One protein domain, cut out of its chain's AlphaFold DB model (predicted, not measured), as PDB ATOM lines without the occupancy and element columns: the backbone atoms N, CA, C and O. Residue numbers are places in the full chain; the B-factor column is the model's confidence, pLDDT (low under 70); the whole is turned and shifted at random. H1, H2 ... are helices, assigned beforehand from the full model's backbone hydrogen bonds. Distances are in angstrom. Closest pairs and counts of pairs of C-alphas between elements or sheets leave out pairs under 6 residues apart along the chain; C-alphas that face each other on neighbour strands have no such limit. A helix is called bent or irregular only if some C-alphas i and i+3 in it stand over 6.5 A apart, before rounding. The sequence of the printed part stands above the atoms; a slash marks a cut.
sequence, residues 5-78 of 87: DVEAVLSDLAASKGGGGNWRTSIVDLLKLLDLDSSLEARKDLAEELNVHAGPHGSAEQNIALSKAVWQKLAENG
ATOM      1  N   ASP A   5      33.120 -58.588  24.298       86.06
ATOM      2  CA  ASP A   5      34.309 -57.739  24.192       86.06
ATOM      3  C   ASP A   5      33.926 -56.278  24.461       86.06
ATOM      4  O   ASP A   5      33.372 -55.581  23.609       86.06
ATOM      5  N   VAL A   6      34.157 -55.834  25.697       84.81
ATOM      6  CA  VAL A   6      33.720 -54.515  26.171       84.81
ATOM      7  C   VAL A   6      34.485 -53.411  25.448       84.81
ATOM      8  O   VAL A   6      33.910 -52.370  25.140       84.81
ATOM      9  N   GLU A   7      35.764 -53.637  25.137       86.56
ATOM     10  CA  GLU A   7      36.561 -52.662  24.396       86.56
ATOM     11  C   GLU A   7      36.017 -52.475  22.978       86.56
ATOM     12  O   GLU A   7      35.891 -51.333  22.525       86.56
ATOM     13  N   ALA A   8      35.658 -53.564  22.294       88.38
ATOM     14  CA  ALA A   8      35.061 -53.497  20.966       88.38
ATOM     15  C   ALA A   8      33.717 -52.754  20.989       88.38
ATOM     16  O   ALA A   8      33.507 -51.858  20.171       88.38
ATOM     17  N   VAL A   9      32.846 -53.056  21.960       88.75
ATOM     18  CA  VAL A   9      31.538 -52.389  22.112       88.75
ATOM     19  C   VAL A   9      31.700 -50.888  22.362       88.75
ATOM     20  O   VAL A   9      31.047 -50.078  21.706       88.75
ATOM     21  N   LEU A  10      32.588 -50.489  23.276       89.06
ATOM     22  CA  LEU A  10      32.816 -49.072  23.574       89.06
ATOM     23  C   LEU A  10      33.526 -48.344  22.429       89.06
ATOM     24  O   LEU A  10      33.252 -47.170  22.184       89.06
ATOM     25  N   SER A  11      34.403 -49.029  21.694       90.06
ATOM     26  CA  SER A  11      35.048 -48.465  20.505       90.06
ATOM     27  C   SER A  11      34.045 -48.209  19.381       90.06
ATOM     28  O   SER A  11      34.092 -47.143  18.769       90.06
ATOM     29  N   ASP A  12      33.125 -49.143  19.137       91.69
ATOM     30  CA  ASP A  12      32.048 -48.989  18.153       91.69
ATOM     31  C   ASP A  12      31.070 -47.872  18.549       91.69
ATOM     32  O   ASP A  12      30.733 -47.010  17.732       91.69
ATOM     33  N   LEU A  13      30.709 -47.800  19.835       91.44
ATOM     34  CA  LEU A  13      29.889 -46.717  20.376       91.44
ATOM     35  C   LEU A  13      30.571 -45.352  20.203       91.44
ATOM     36  O   LEU A  13      29.932 -44.382  19.789       91.44
ATOM     37  N   ALA A  14      31.875 -45.273  20.479       92.50
ATOM     38  CA  ALA A  14      32.654 -44.051  20.309       92.50
ATOM     39  C   ALA A  14      32.735 -43.638  18.836       92.50
ATOM     40  O   ALA A  14      32.591 -42.456  18.527       92.50
ATOM     41  N   ALA A  15      32.923 -44.590  17.919       91.94
ATOM     42  CA  ALA A  15      32.894 -44.323  16.484       91.94
ATOM     43  C   ALA A  15      31.515 -43.808  16.036       91.94
ATOM     44  O   ALA A  15      31.432 -42.794  15.342       91.94
ATOM     45  N   SER A  16      30.440 -44.443  16.506       90.94
ATOM     46  CA  SER A  16      29.056 -44.065  16.195       90.94
ATOM     47  C   SER A  16      28.676 -42.675  16.712       90.94
ATOM     48  O   SER A  16      27.902 -41.968  16.070       90.94
ATOM     49  N   LYS A  17      29.243 -42.242  17.844       89.31
ATOM     50  CA  LYS A  17      29.031 -40.903  18.422       89.31
ATOM     51  C   LYS A  17      29.930 -39.811  17.822       89.31
ATOM     52  O   LYS A  17      29.853 -38.662  18.250       89.31
ATOM     53  N   GLY A  18      30.754 -40.134  16.820       84.25
ATOM     54  CA  GLY A  18      31.682 -39.181  16.198       84.25
ATOM     55  C   GLY A  18      32.913 -38.873  17.059       84.25
ATOM     56  O   GLY A  18      33.551 -37.835  16.884       84.25
ATOM     57  N   GLY A  19      33.242 -39.765  17.993       77.56
ATOM     58  CA  GLY A  19      34.311 -39.629  18.976       77.56
ATOM     59  C   GLY A  19      33.845 -40.030  20.380       77.56
ATOM     60  O   GLY A  19      32.663 -39.984  20.700       77.56
ATOM     61  N   GLY A  20      34.791 -40.422  21.238       73.88
ATOM     62  CA  GLY A  20      34.520 -40.821  22.631       73.88
ATOM     63  C   GLY A  20      35.484 -40.214  23.651       73.88
ATOM     64  O   GLY A  20      35.600 -40.722  24.762       73.88
ATOM     65  N   GLY A  21      36.233 -39.176  23.266       86.94
ATOM     66  CA  GLY A  21      37.297 -38.613  24.102       86.94
ATOM     67  C   GLY A  21      38.344 -39.662  24.492       86.94
ATOM     68  O   GLY A  21      38.628 -40.587  23.727       86.94
ATOM     69  N   ASN A  22      38.898 -39.537  25.700       89.56
ATOM     70  CA  ASN A  22      39.884 -40.473  26.239       89.56
ATOM     71  C   ASN A  22      39.237 -41.502  27.179       89.56
ATOM     72  O   ASN A  22      39.775 -41.783  28.245       89.56
ATOM     73  N   TRP A  23      38.091 -42.081  26.799       90.88
ATOM     74  CA  TRP A  23      37.314 -43.009  27.643       90.88
ATOM     75  C   TRP A  23      38.115 -44.189  28.215       90.88
ATOM     76  O   TRP A  23      37.758 -44.728  29.255       90.88
ATOM     77  N   ARG A  24      39.222 -44.573  27.569       87.75
ATOM     78  CA  ARG A  24      40.146 -45.609  28.058       87.75
ATOM     79  C   ARG A  24      40.817 -45.236  29.384       87.75
ATOM     80  O   ARG A  24      41.064 -46.112  30.203       87.75
ATOM     81  N   THR A  25      41.101 -43.953  29.594       86.75
ATOM     82  CA  THR A  25      41.873 -43.445  30.744       86.75
ATOM     83  C   THR A  25      41.126 -42.403  31.576       86.75
ATOM     84  O   THR A  25      41.575 -42.044  32.662       86.75
ATOM     85  N   SER A  26      39.995 -41.898  31.080       91.38
ATOM     86  CA  SER A  26      39.218 -40.821  31.684       91.38
ATOM     87  C   SER A  26      37.812 -41.311  32.013       91.38
ATOM     88  O   SER A  26      36.975 -41.461  31.122       91.38
ATOM     89  N   ILE A  27      37.524 -41.494  33.307       92.06
ATOM     90  CA  ILE A  27      36.178 -41.836  33.792       92.06
ATOM     91  C   ILE A  27      35.118 -40.838  33.309       92.06
ATOM     92  O   ILE A  27      33.996 -41.221  33.007       92.06
ATOM     93  N   VAL A  28      35.469 -39.557  33.180       93.06
ATOM     94  CA  VAL A  28      34.541 -38.522  32.705       93.06
ATOM     95  C   VAL A  28      34.141 -38.775  31.253       93.06
ATOM     96  O   VAL A  28      32.961 -38.684  30.922       93.06
ATOM     97  N   ASP A  29      35.106 -39.099  30.391       93.44
ATOM     98  CA  ASP A  29      34.826 -39.394  28.983       93.44
ATOM     99  C   ASP A  29      34.105 -40.734  28.823       93.44
ATOM    100  O   ASP A  29      33.218 -40.844  27.984       93.44
ATOM    101  N   LEU A  30      34.418 -41.726  29.665       92.38
ATOM    102  CA  LEU A  30      33.702 -43.001  29.697       92.38
ATOM    103  C   LEU A  30      32.225 -42.816  30.067       92.38
ATOM    104  O   LEU A  30      31.352 -43.321  29.368       92.38
ATOM    105  N   LEU A  31      31.936 -42.061  31.130       92.62
ATOM    106  CA  LEU A  31      30.562 -41.779  31.548       92.62
ATOM    107  C   LEU A  31      29.802 -41.029  30.447       92.62
ATOM    108  O   LEU A  31      28.706 -41.437  30.082       92.62
ATOM    109  N   LYS A  32      30.417 -40.013  29.829       92.25
ATOM    110  CA  LYS A  32      29.817 -39.297  28.690       92.25
ATOM    111  C   LYS A  32      29.559 -40.200  27.488       92.25
ATOM    112  O   LYS A  32      28.525 -40.069  26.842       92.25
ATOM    113  N   LEU A  33      30.491 -41.099  27.173       92.38
ATOM    114  CA  LEU A  33      30.344 -42.047  26.072       92.38
ATOM    115  C   LEU A  33      29.117 -42.947  26.272       92.38
ATOM    116  O   LEU A  33      28.417 -43.246  25.308       92.38
ATOM    117  N   LEU A  34      28.846 -43.321  27.522       89.69
ATOM    118  CA  LEU A  34      27.694 -44.114  27.946       89.69
ATOM    119  C   LEU A  34      26.414 -43.285  28.179       89.69
ATOM    120  O   LEU A  34      25.429 -43.836  28.659       89.69
ATOM    121  N   ASP A  35      26.427 -41.980  27.870       90.94
ATOM    122  CA  ASP A  35      25.358 -41.019  28.194       90.94
ATOM    123  C   ASP A  35      24.974 -40.992  29.691       90.94
ATOM    124  O   ASP A  35      23.829 -40.727  30.058       90.94
ATOM    125  N   LEU A  36      25.942 -41.256  30.571       91.12
ATOM    126  CA  LEU A  36      25.800 -41.192  32.023       91.12
ATOM    127  C   LEU A  36      26.245 -39.834  32.573       91.12
ATOM    128  O   LEU A  36      27.053 -39.114  31.974       91.12
ATOM    129  N   ASP A  37      25.747 -39.501  33.765       93.31
ATOM    130  CA  ASP A  37      26.157 -38.287  34.459       93.31
ATOM    131  C   ASP A  37      27.644 -38.356  34.844       93.31
ATOM    132  O   ASP A  37      28.102 -39.289  35.500       93.31
ATOM    133  N   SER A  38      28.411 -37.357  34.402       92.94
ATOM    134  CA  SER A  38      29.864 -37.274  34.618       92.94
ATOM    135  C   SER A  38      30.252 -36.217  35.657       92.94
ATOM    136  O   SER A  38      31.426 -35.832  35.766       92.94
ATOM    137  N   SER A  39      29.269 -35.723  36.419       94.69
ATOM    138  CA  SER A  39      29.483 -34.711  37.445       94.69
ATOM    139  C   SER A  39      30.409 -35.222  38.551       94.69
ATOM    140  O   SER A  39      30.793 -36.393  38.626       94.69
ATOM    141  N   LEU A  40      30.850 -34.303  39.407       93.56
ATOM    142  CA  LEU A  40      31.621 -34.686  40.582       93.56
ATOM    143  C   LEU A  40      30.786 -35.561  41.527       93.56
ATOM    144  O   LEU A  40      31.330 -36.499  42.091       93.56
ATOM    145  N   GLU A  41      29.493 -35.276  41.678       94.50
ATOM    146  CA  GLU A  41      28.608 -36.025  42.575       94.50
ATOM    147  C   GLU A  41      28.426 -37.465  42.098       94.50
ATOM    148  O   GLU A  41      28.732 -38.381  42.855       94.50
ATOM    149  N   ALA A  42      28.104 -37.681  40.819       93.38
ATOM    150  CA  ALA A  42      27.976 -39.031  40.267       93.38
ATOM    151  C   ALA A  42      29.267 -39.854  40.392       93.38
ATOM    152  O   ALA A  42      29.231 -41.041  40.702       93.38
ATOM    153  N   ARG A  43      30.436 -39.226  40.209       94.00
ATOM    154  CA  ARG A  43      31.726 -39.904  40.419       94.00
ATOM    155  C   ARG A  43      31.990 -40.241  41.883       94.00
ATOM    156  O   ARG A  43      32.683 -41.220  42.144       94.00
ATOM    157  N   LYS A  44      31.485 -39.445  42.829       93.31
ATOM    158  CA  LYS A  44      31.594 -39.744  44.262       93.31
ATOM    159  C   LYS A  44      30.718 -40.932  44.625       93.31
ATOM    160  O   LYS A  44      31.247 -41.861  45.216       93.31
ATOM    161  N   ASP A  45      29.452 -40.936  44.211       94.12
ATOM    162  CA  ASP A  45      28.556 -42.080  44.415       94.12
ATOM    163  C   ASP A  45      29.140 -43.358  43.806       94.12
ATOM    164  O   ASP A  45      29.292 -44.357  44.503       94.12
ATOM    165  N   LEU A  46      29.602 -43.298  42.553       93.12
ATOM    166  CA  LEU A  46      30.219 -44.451  41.898       93.12
ATOM    167  C   LEU A  46      31.485 -44.931  42.625       93.12
ATOM    168  O   LEU A  46      31.742 -46.132  42.699       93.12
ATOM    169  N   ALA A  47      32.294 -44.009  43.156       93.88
ATOM    170  CA  ALA A  47      33.463 -44.369  43.950       93.88
ATOM    171  C   ALA A  47      33.072 -45.074  45.253       93.88
ATOM    172  O   ALA A  47      33.710 -46.062  45.598       93.88
ATOM    173  N   GLU A  48      32.017 -44.634  45.935       93.94
ATOM    174  CA  GLU A  48      31.516 -45.309  47.136       93.94
ATOM    175  C   GLU A  48      30.948 -46.699  46.801       93.94
ATOM    176  O   GLU A  48      31.306 -47.681  47.452       93.94
ATOM    177  N   GLU A  49      30.152 -46.828  45.733       93.00
ATOM    178  CA  GLU A  49      29.609 -48.119  45.278       93.00
ATOM    179  C   GLU A  49      30.714 -49.129  44.933       93.00
ATOM    180  O   GLU A  49      30.623 -50.318  45.252       93.00
ATOM    181  N   LEU A  50      31.792 -48.654  44.307       92.62
ATOM    182  CA  LEU A  50      32.946 -49.467  43.930       92.62
ATOM    183  C   LEU A  50      34.022 -49.548  45.025       92.62
ATOM    184  O   LEU A  50      35.058 -50.167  44.795       92.62
ATOM    185  N   ASN A  51      33.777 -48.978  46.213       93.56
ATOM    186  CA  ASN A  51      34.704 -48.959  47.353       93.56
ATOM    187  C   ASN A  51      36.095 -48.371  47.002       93.56
ATOM    188  O   ASN A  51      37.144 -48.871  47.414       93.56
ATOM    189  N   VAL A  52      36.114 -47.297  46.209       93.81
ATOM    190  CA  VAL A  52      37.316 -46.586  45.762       93.81
ATOM    191  C   VAL A  52      37.617 -45.409  46.690       93.81
ATOM    192  O   VAL A  52      37.059 -44.322  46.556       93.81
ATOM    193  N   HIS A  53      38.591 -45.597  47.581       91.81
ATOM    194  CA  HIS A  53      39.017 -44.593  48.568       91.81
ATOM    195  C   HIS A  53      40.406 -44.002  48.263       91.81
ATOM    196  O   HIS A  53      41.254 -43.885  49.148       91.81
ATOM    197  N   ALA A  54      40.668 -43.667  46.997       92.12
ATOM    198  CA  ALA A  54      41.944 -43.093  46.562       92.12
ATOM    199  C   ALA A  54      41.855 -41.566  46.437       92.12
ATOM    200  O   ALA A  54      41.061 -41.056  45.648       92.12
ATOM    201  N   GLY A  55      42.696 -40.847  47.176       92.62
ATOM    202  CA  GLY A  55      42.798 -39.391  47.123       92.62
ATOM    203  C   GLY A  55      41.514 -38.617  47.480       92.62
ATOM    204  O   GLY A  55      40.474 -39.189  47.810       92.62
ATOM    205  N   PRO A  56      41.564 -37.273  47.429       93.44
ATOM    206  CA  PRO A  56      40.384 -36.433  47.614       93.44
ATOM    207  C   PRO A  56      39.393 -36.571  46.454       93.44
ATOM    208  O   PRO A  56      39.793 -36.742  45.298       93.44
ATOM    209  N   HIS A  57      38.104 -36.377  46.728       88.75
ATOM    210  CA  HIS A  57      37.061 -36.438  45.705       88.75
ATOM    211  C   HIS A  57      37.318 -35.494  44.519       88.75
ATOM    212  O   HIS A  57      37.574 -34.306  44.699       88.75
ATOM    213  N   GLY A  58      37.230 -36.025  43.300       85.62
ATOM    214  CA  GLY A  58      37.466 -35.298  42.052       85.62
ATOM    215  C   GLY A  58      38.934 -35.166  41.652       85.62
ATOM    216  O   GLY A  58      39.208 -34.717  40.536       85.62
ATOM    217  N   SER A  59      39.870 -35.582  42.510       92.62
ATOM    218  CA  SER A  59      41.306 -35.533  42.219       92.62
ATOM    219  C   SER A  59      41.678 -36.453  41.061       92.62
ATOM    220  O   SER A  59      41.005 -37.449  40.792       92.62
ATOM    221  N   ALA A  60      42.798 -36.154  40.397       91.31
ATOM    222  CA  ALA A  60      43.354 -37.021  39.358       91.31
ATOM    223  C   ALA A  60      43.572 -38.455  39.870       91.31
ATOM    224  O   ALA A  60      43.192 -39.405  39.193       91.31
ATOM    225  N   GLU A  61      44.097 -38.601  41.090       93.38
ATOM    226  CA  GLU A  61      44.302 -39.900  41.738       93.38
ATOM    227  C   GLU A  61      42.992 -40.691  41.885       93.38
ATOM    228  O   GLU A  61      42.919 -41.838  41.445       93.38
ATOM    229  N   GLN A  62      41.931 -40.053  42.402       94.56
ATOM    230  CA  GLN A  62      40.619 -40.690  42.534       94.56
ATOM    231  C   GLN A  62      40.060 -41.101  41.170       94.56
ATOM    232  O   GLN A  62      39.589 -42.221  41.011       94.56
ATOM    233  N   ASN A  63      40.128 -40.219  40.169       92.44
ATOM    234  CA  ASN A  63      39.587 -40.498  38.838       92.44
ATOM    235  C   ASN A  63      40.304 -41.677  38.162       92.44
ATOM    236  O   ASN A  63      39.651 -42.484  37.501       92.44
ATOM    237  N   ILE A  64      41.625 -41.795  38.330       91.88
ATOM    238  CA  ILE A  64      42.405 -42.919  37.798       91.88
ATOM    239  C   ILE A  64      41.995 -44.218  38.497       91.88
ATOM    240  O   ILE A  64      41.670 -45.194  37.822       91.88
ATOM    241  N   ALA A  65      41.958 -44.232  39.833       93.12
ATOM    242  CA  ALA A  65      41.555 -45.413  40.595       93.12
ATOM    243  C   ALA A  65      40.112 -45.841  40.275       93.12
ATOM    244  O   ALA A  65      39.843 -47.023  40.070       93.12
ATOM    245  N   LEU A  66      39.204 -44.871  40.151       93.94
ATOM    246  CA  LEU A  66      37.808 -45.099  39.795       93.94
ATOM    247  C   LEU A  66      37.669 -45.685  38.387       93.94
ATOM    248  O   LEU A  66      36.928 -46.645  38.199       93.94
ATOM    249  N   SER A  67      38.418 -45.159  37.412       92.25
ATOM    250  CA  SER A  67      38.424 -45.694  36.041       92.25
ATOM    251  C   SER A  67      38.819 -47.174  36.031       92.25
ATOM    252  O   SER A  67      38.140 -47.992  35.416       92.25
ATOM    253  N   LYS A  68      39.872 -47.542  36.775       89.69
ATOM    254  CA  LYS A  68      40.330 -48.938  36.892       89.69
ATOM    255  C   LYS A  68      39.292 -49.835  37.563       89.69
ATOM    256  O   LYS A  68      39.041 -50.937  37.078       89.69
ATOM    257  N   ALA A  69      38.655 -49.363  38.635       91.50
ATOM    258  CA  ALA A  69      37.611 -50.115  39.329       91.50
ATOM    259  C   ALA A  69      36.403 -50.394  38.418       91.50
ATOM    260  O   ALA A  69      35.882 -51.508  38.400       91.50
ATOM    261  N   VAL A  70      36.000 -49.419  37.595       90.00
ATOM    262  CA  VAL A  70      34.944 -49.611  36.589       90.00
ATOM    263  C   VAL A  70      35.344 -50.677  35.567       90.00
ATOM    264  O   VAL A  70      34.550 -51.575  35.282       90.00
ATOM    265  N   TRP A  71      36.580 -50.646  35.057       87.94
ATOM    266  CA  TRP A  71      37.079 -51.672  34.132       87.94
ATOM    267  C   TRP A  71      37.093 -53.073  34.740       87.94
ATOM    268  O   TRP A  71      36.707 -54.039  34.079       87.94
ATOM    269  N   GLN A  72      37.502 -53.190  36.003       87.25
ATOM    270  CA  GLN A  72      37.440 -54.450  36.740       87.25
ATOM    271  C   GLN A  72      35.996 -54.937  36.864       87.25
ATOM    272  O   GLN A  72      35.714 -56.078  36.503       87.25
ATOM    273  N   LYS A  73      35.065 -54.057  37.244       85.94
ATOM    274  CA  LYS A  73      33.652 -54.414  37.401       85.94
ATOM    275  C   LYS A  73      33.008 -54.872  36.094       85.94
ATOM    276  O   LYS A  73      32.238 -55.833  36.085       85.94
ATOM    277  N   LEU A  74      33.336 -54.219  34.980       82.75
ATOM    278  CA  LEU A  74      32.884 -54.627  33.647       82.75
ATOM    279  C   LEU A  74      33.448 -56.001  33.262       82.75
ATOM    280  O   LEU A  74      32.723 -56.822  32.699       82.75
ATOM    281  N   ALA A  75      34.705 -56.282  33.615       81.56
ATOM    282  CA  ALA A  75      35.304 -57.590  33.383       81.56
ATOM    283  C   ALA A  75      34.633 -58.705  34.205       81.56
ATOM    284  O   ALA A  75      34.393 -59.797  33.693       81.56
ATOM    285  N   GLU A  76      34.279 -58.426  35.463       80.31
ATOM    286  CA  GLU A  76      33.588 -59.375  36.347       80.31
ATOM    287  C   GLU A  76      32.177 -59.740  35.856       80.31
ATOM    288  O   GLU A  76      31.732 -60.870  36.046       80.31
ATOM    289  N   ASN A  77      31.478 -58.824  35.177       76.06
ATOM    290  CA  ASN A  77      30.114 -59.042  34.672       76.06
ATOM    291  C   ASN A  77      30.062 -59.725  33.289       76.06
ATOM    292  O   ASN A  77      29.057 -59.642  32.583       76.06
ATOM    293  N   GLY A  78      31.128 -60.434  32.898       62.56
ATOM    294  CA  GLY A  78      31.188 -61.204  31.647       62.56
ATOM    295  C   GLY A  78      31.814 -60.456  30.470       62.56
ATOM    296  O   GLY A  78      31.720 -60.915  29.327       62.56
TER     297      GLY A  78
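Overview. This is residues 5 to 78 of the 87 residues of the protein "DUF3597 family protein" of Brevundimonas sp (UniProt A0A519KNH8). Four helices make an irregular frame: the short H2 bridges H1 at one end of the long axis and the long H4, which slants from beside H3 back towards the start of H1. H3 is at the other end of that axis, and contacts between the helices are few. The printed part has 74 residues with four named helices, H1 H2 H3 H4 in chain order, and no named strand; the class is all helix. The whole is compact, with a radius of gyration of the C-alphas of 12.1 A and spans of 34 by 25 by 16 A.

Along the chain. H1, residues 6 to 16, begins at C-alpha 6 (33.720, -54.515, 26.171) and is 15.2 A long. H2 is residues 27 to 33. H3, residues 40 to 49, is 14.4 A long. H4, residues 60 to 76, is 24.6 A long and ends at C-alpha 76 (33.588, -59.375, 36.347).

Arrangement. H1 and H2 only just touch, with 3 pairs of C-alphas within 8 A, the closest those of Ala 14 and Leu 33 at 6.5 A; they run the same way at a steep tilt of 55 degrees. H2 and H3 are near each other, with 5 pairs of C-alphas within 10 A. H4 touches H2 with residues 63 to 67 alone, the closest C-alphas being those of Ile 27 and Ser 67, 5.0 A apart, at a steep tilt of 57 degrees. H3 and H4 are close but not clearly touching, the closest C-alphas those of Ala 47 and Leu 66 at 6.1 A. H1 and H4 are also close but not clearly touching, the closest C-alphas those of Val 6 and Leu 74 at 7.5 A. H1 and H3 are apart. In H1, H2, H3 and H4 every O i to N i+4 pair is within hydrogen-bond range.

Size, cuts and confidence. The two C-alphas farthest apart are those of Ser 16 and Pro 56, 34.3 A. The printed part has no cut, and its three links are short. Residue 78 is under pLDDT 70; the mean of the printed part is 89.8.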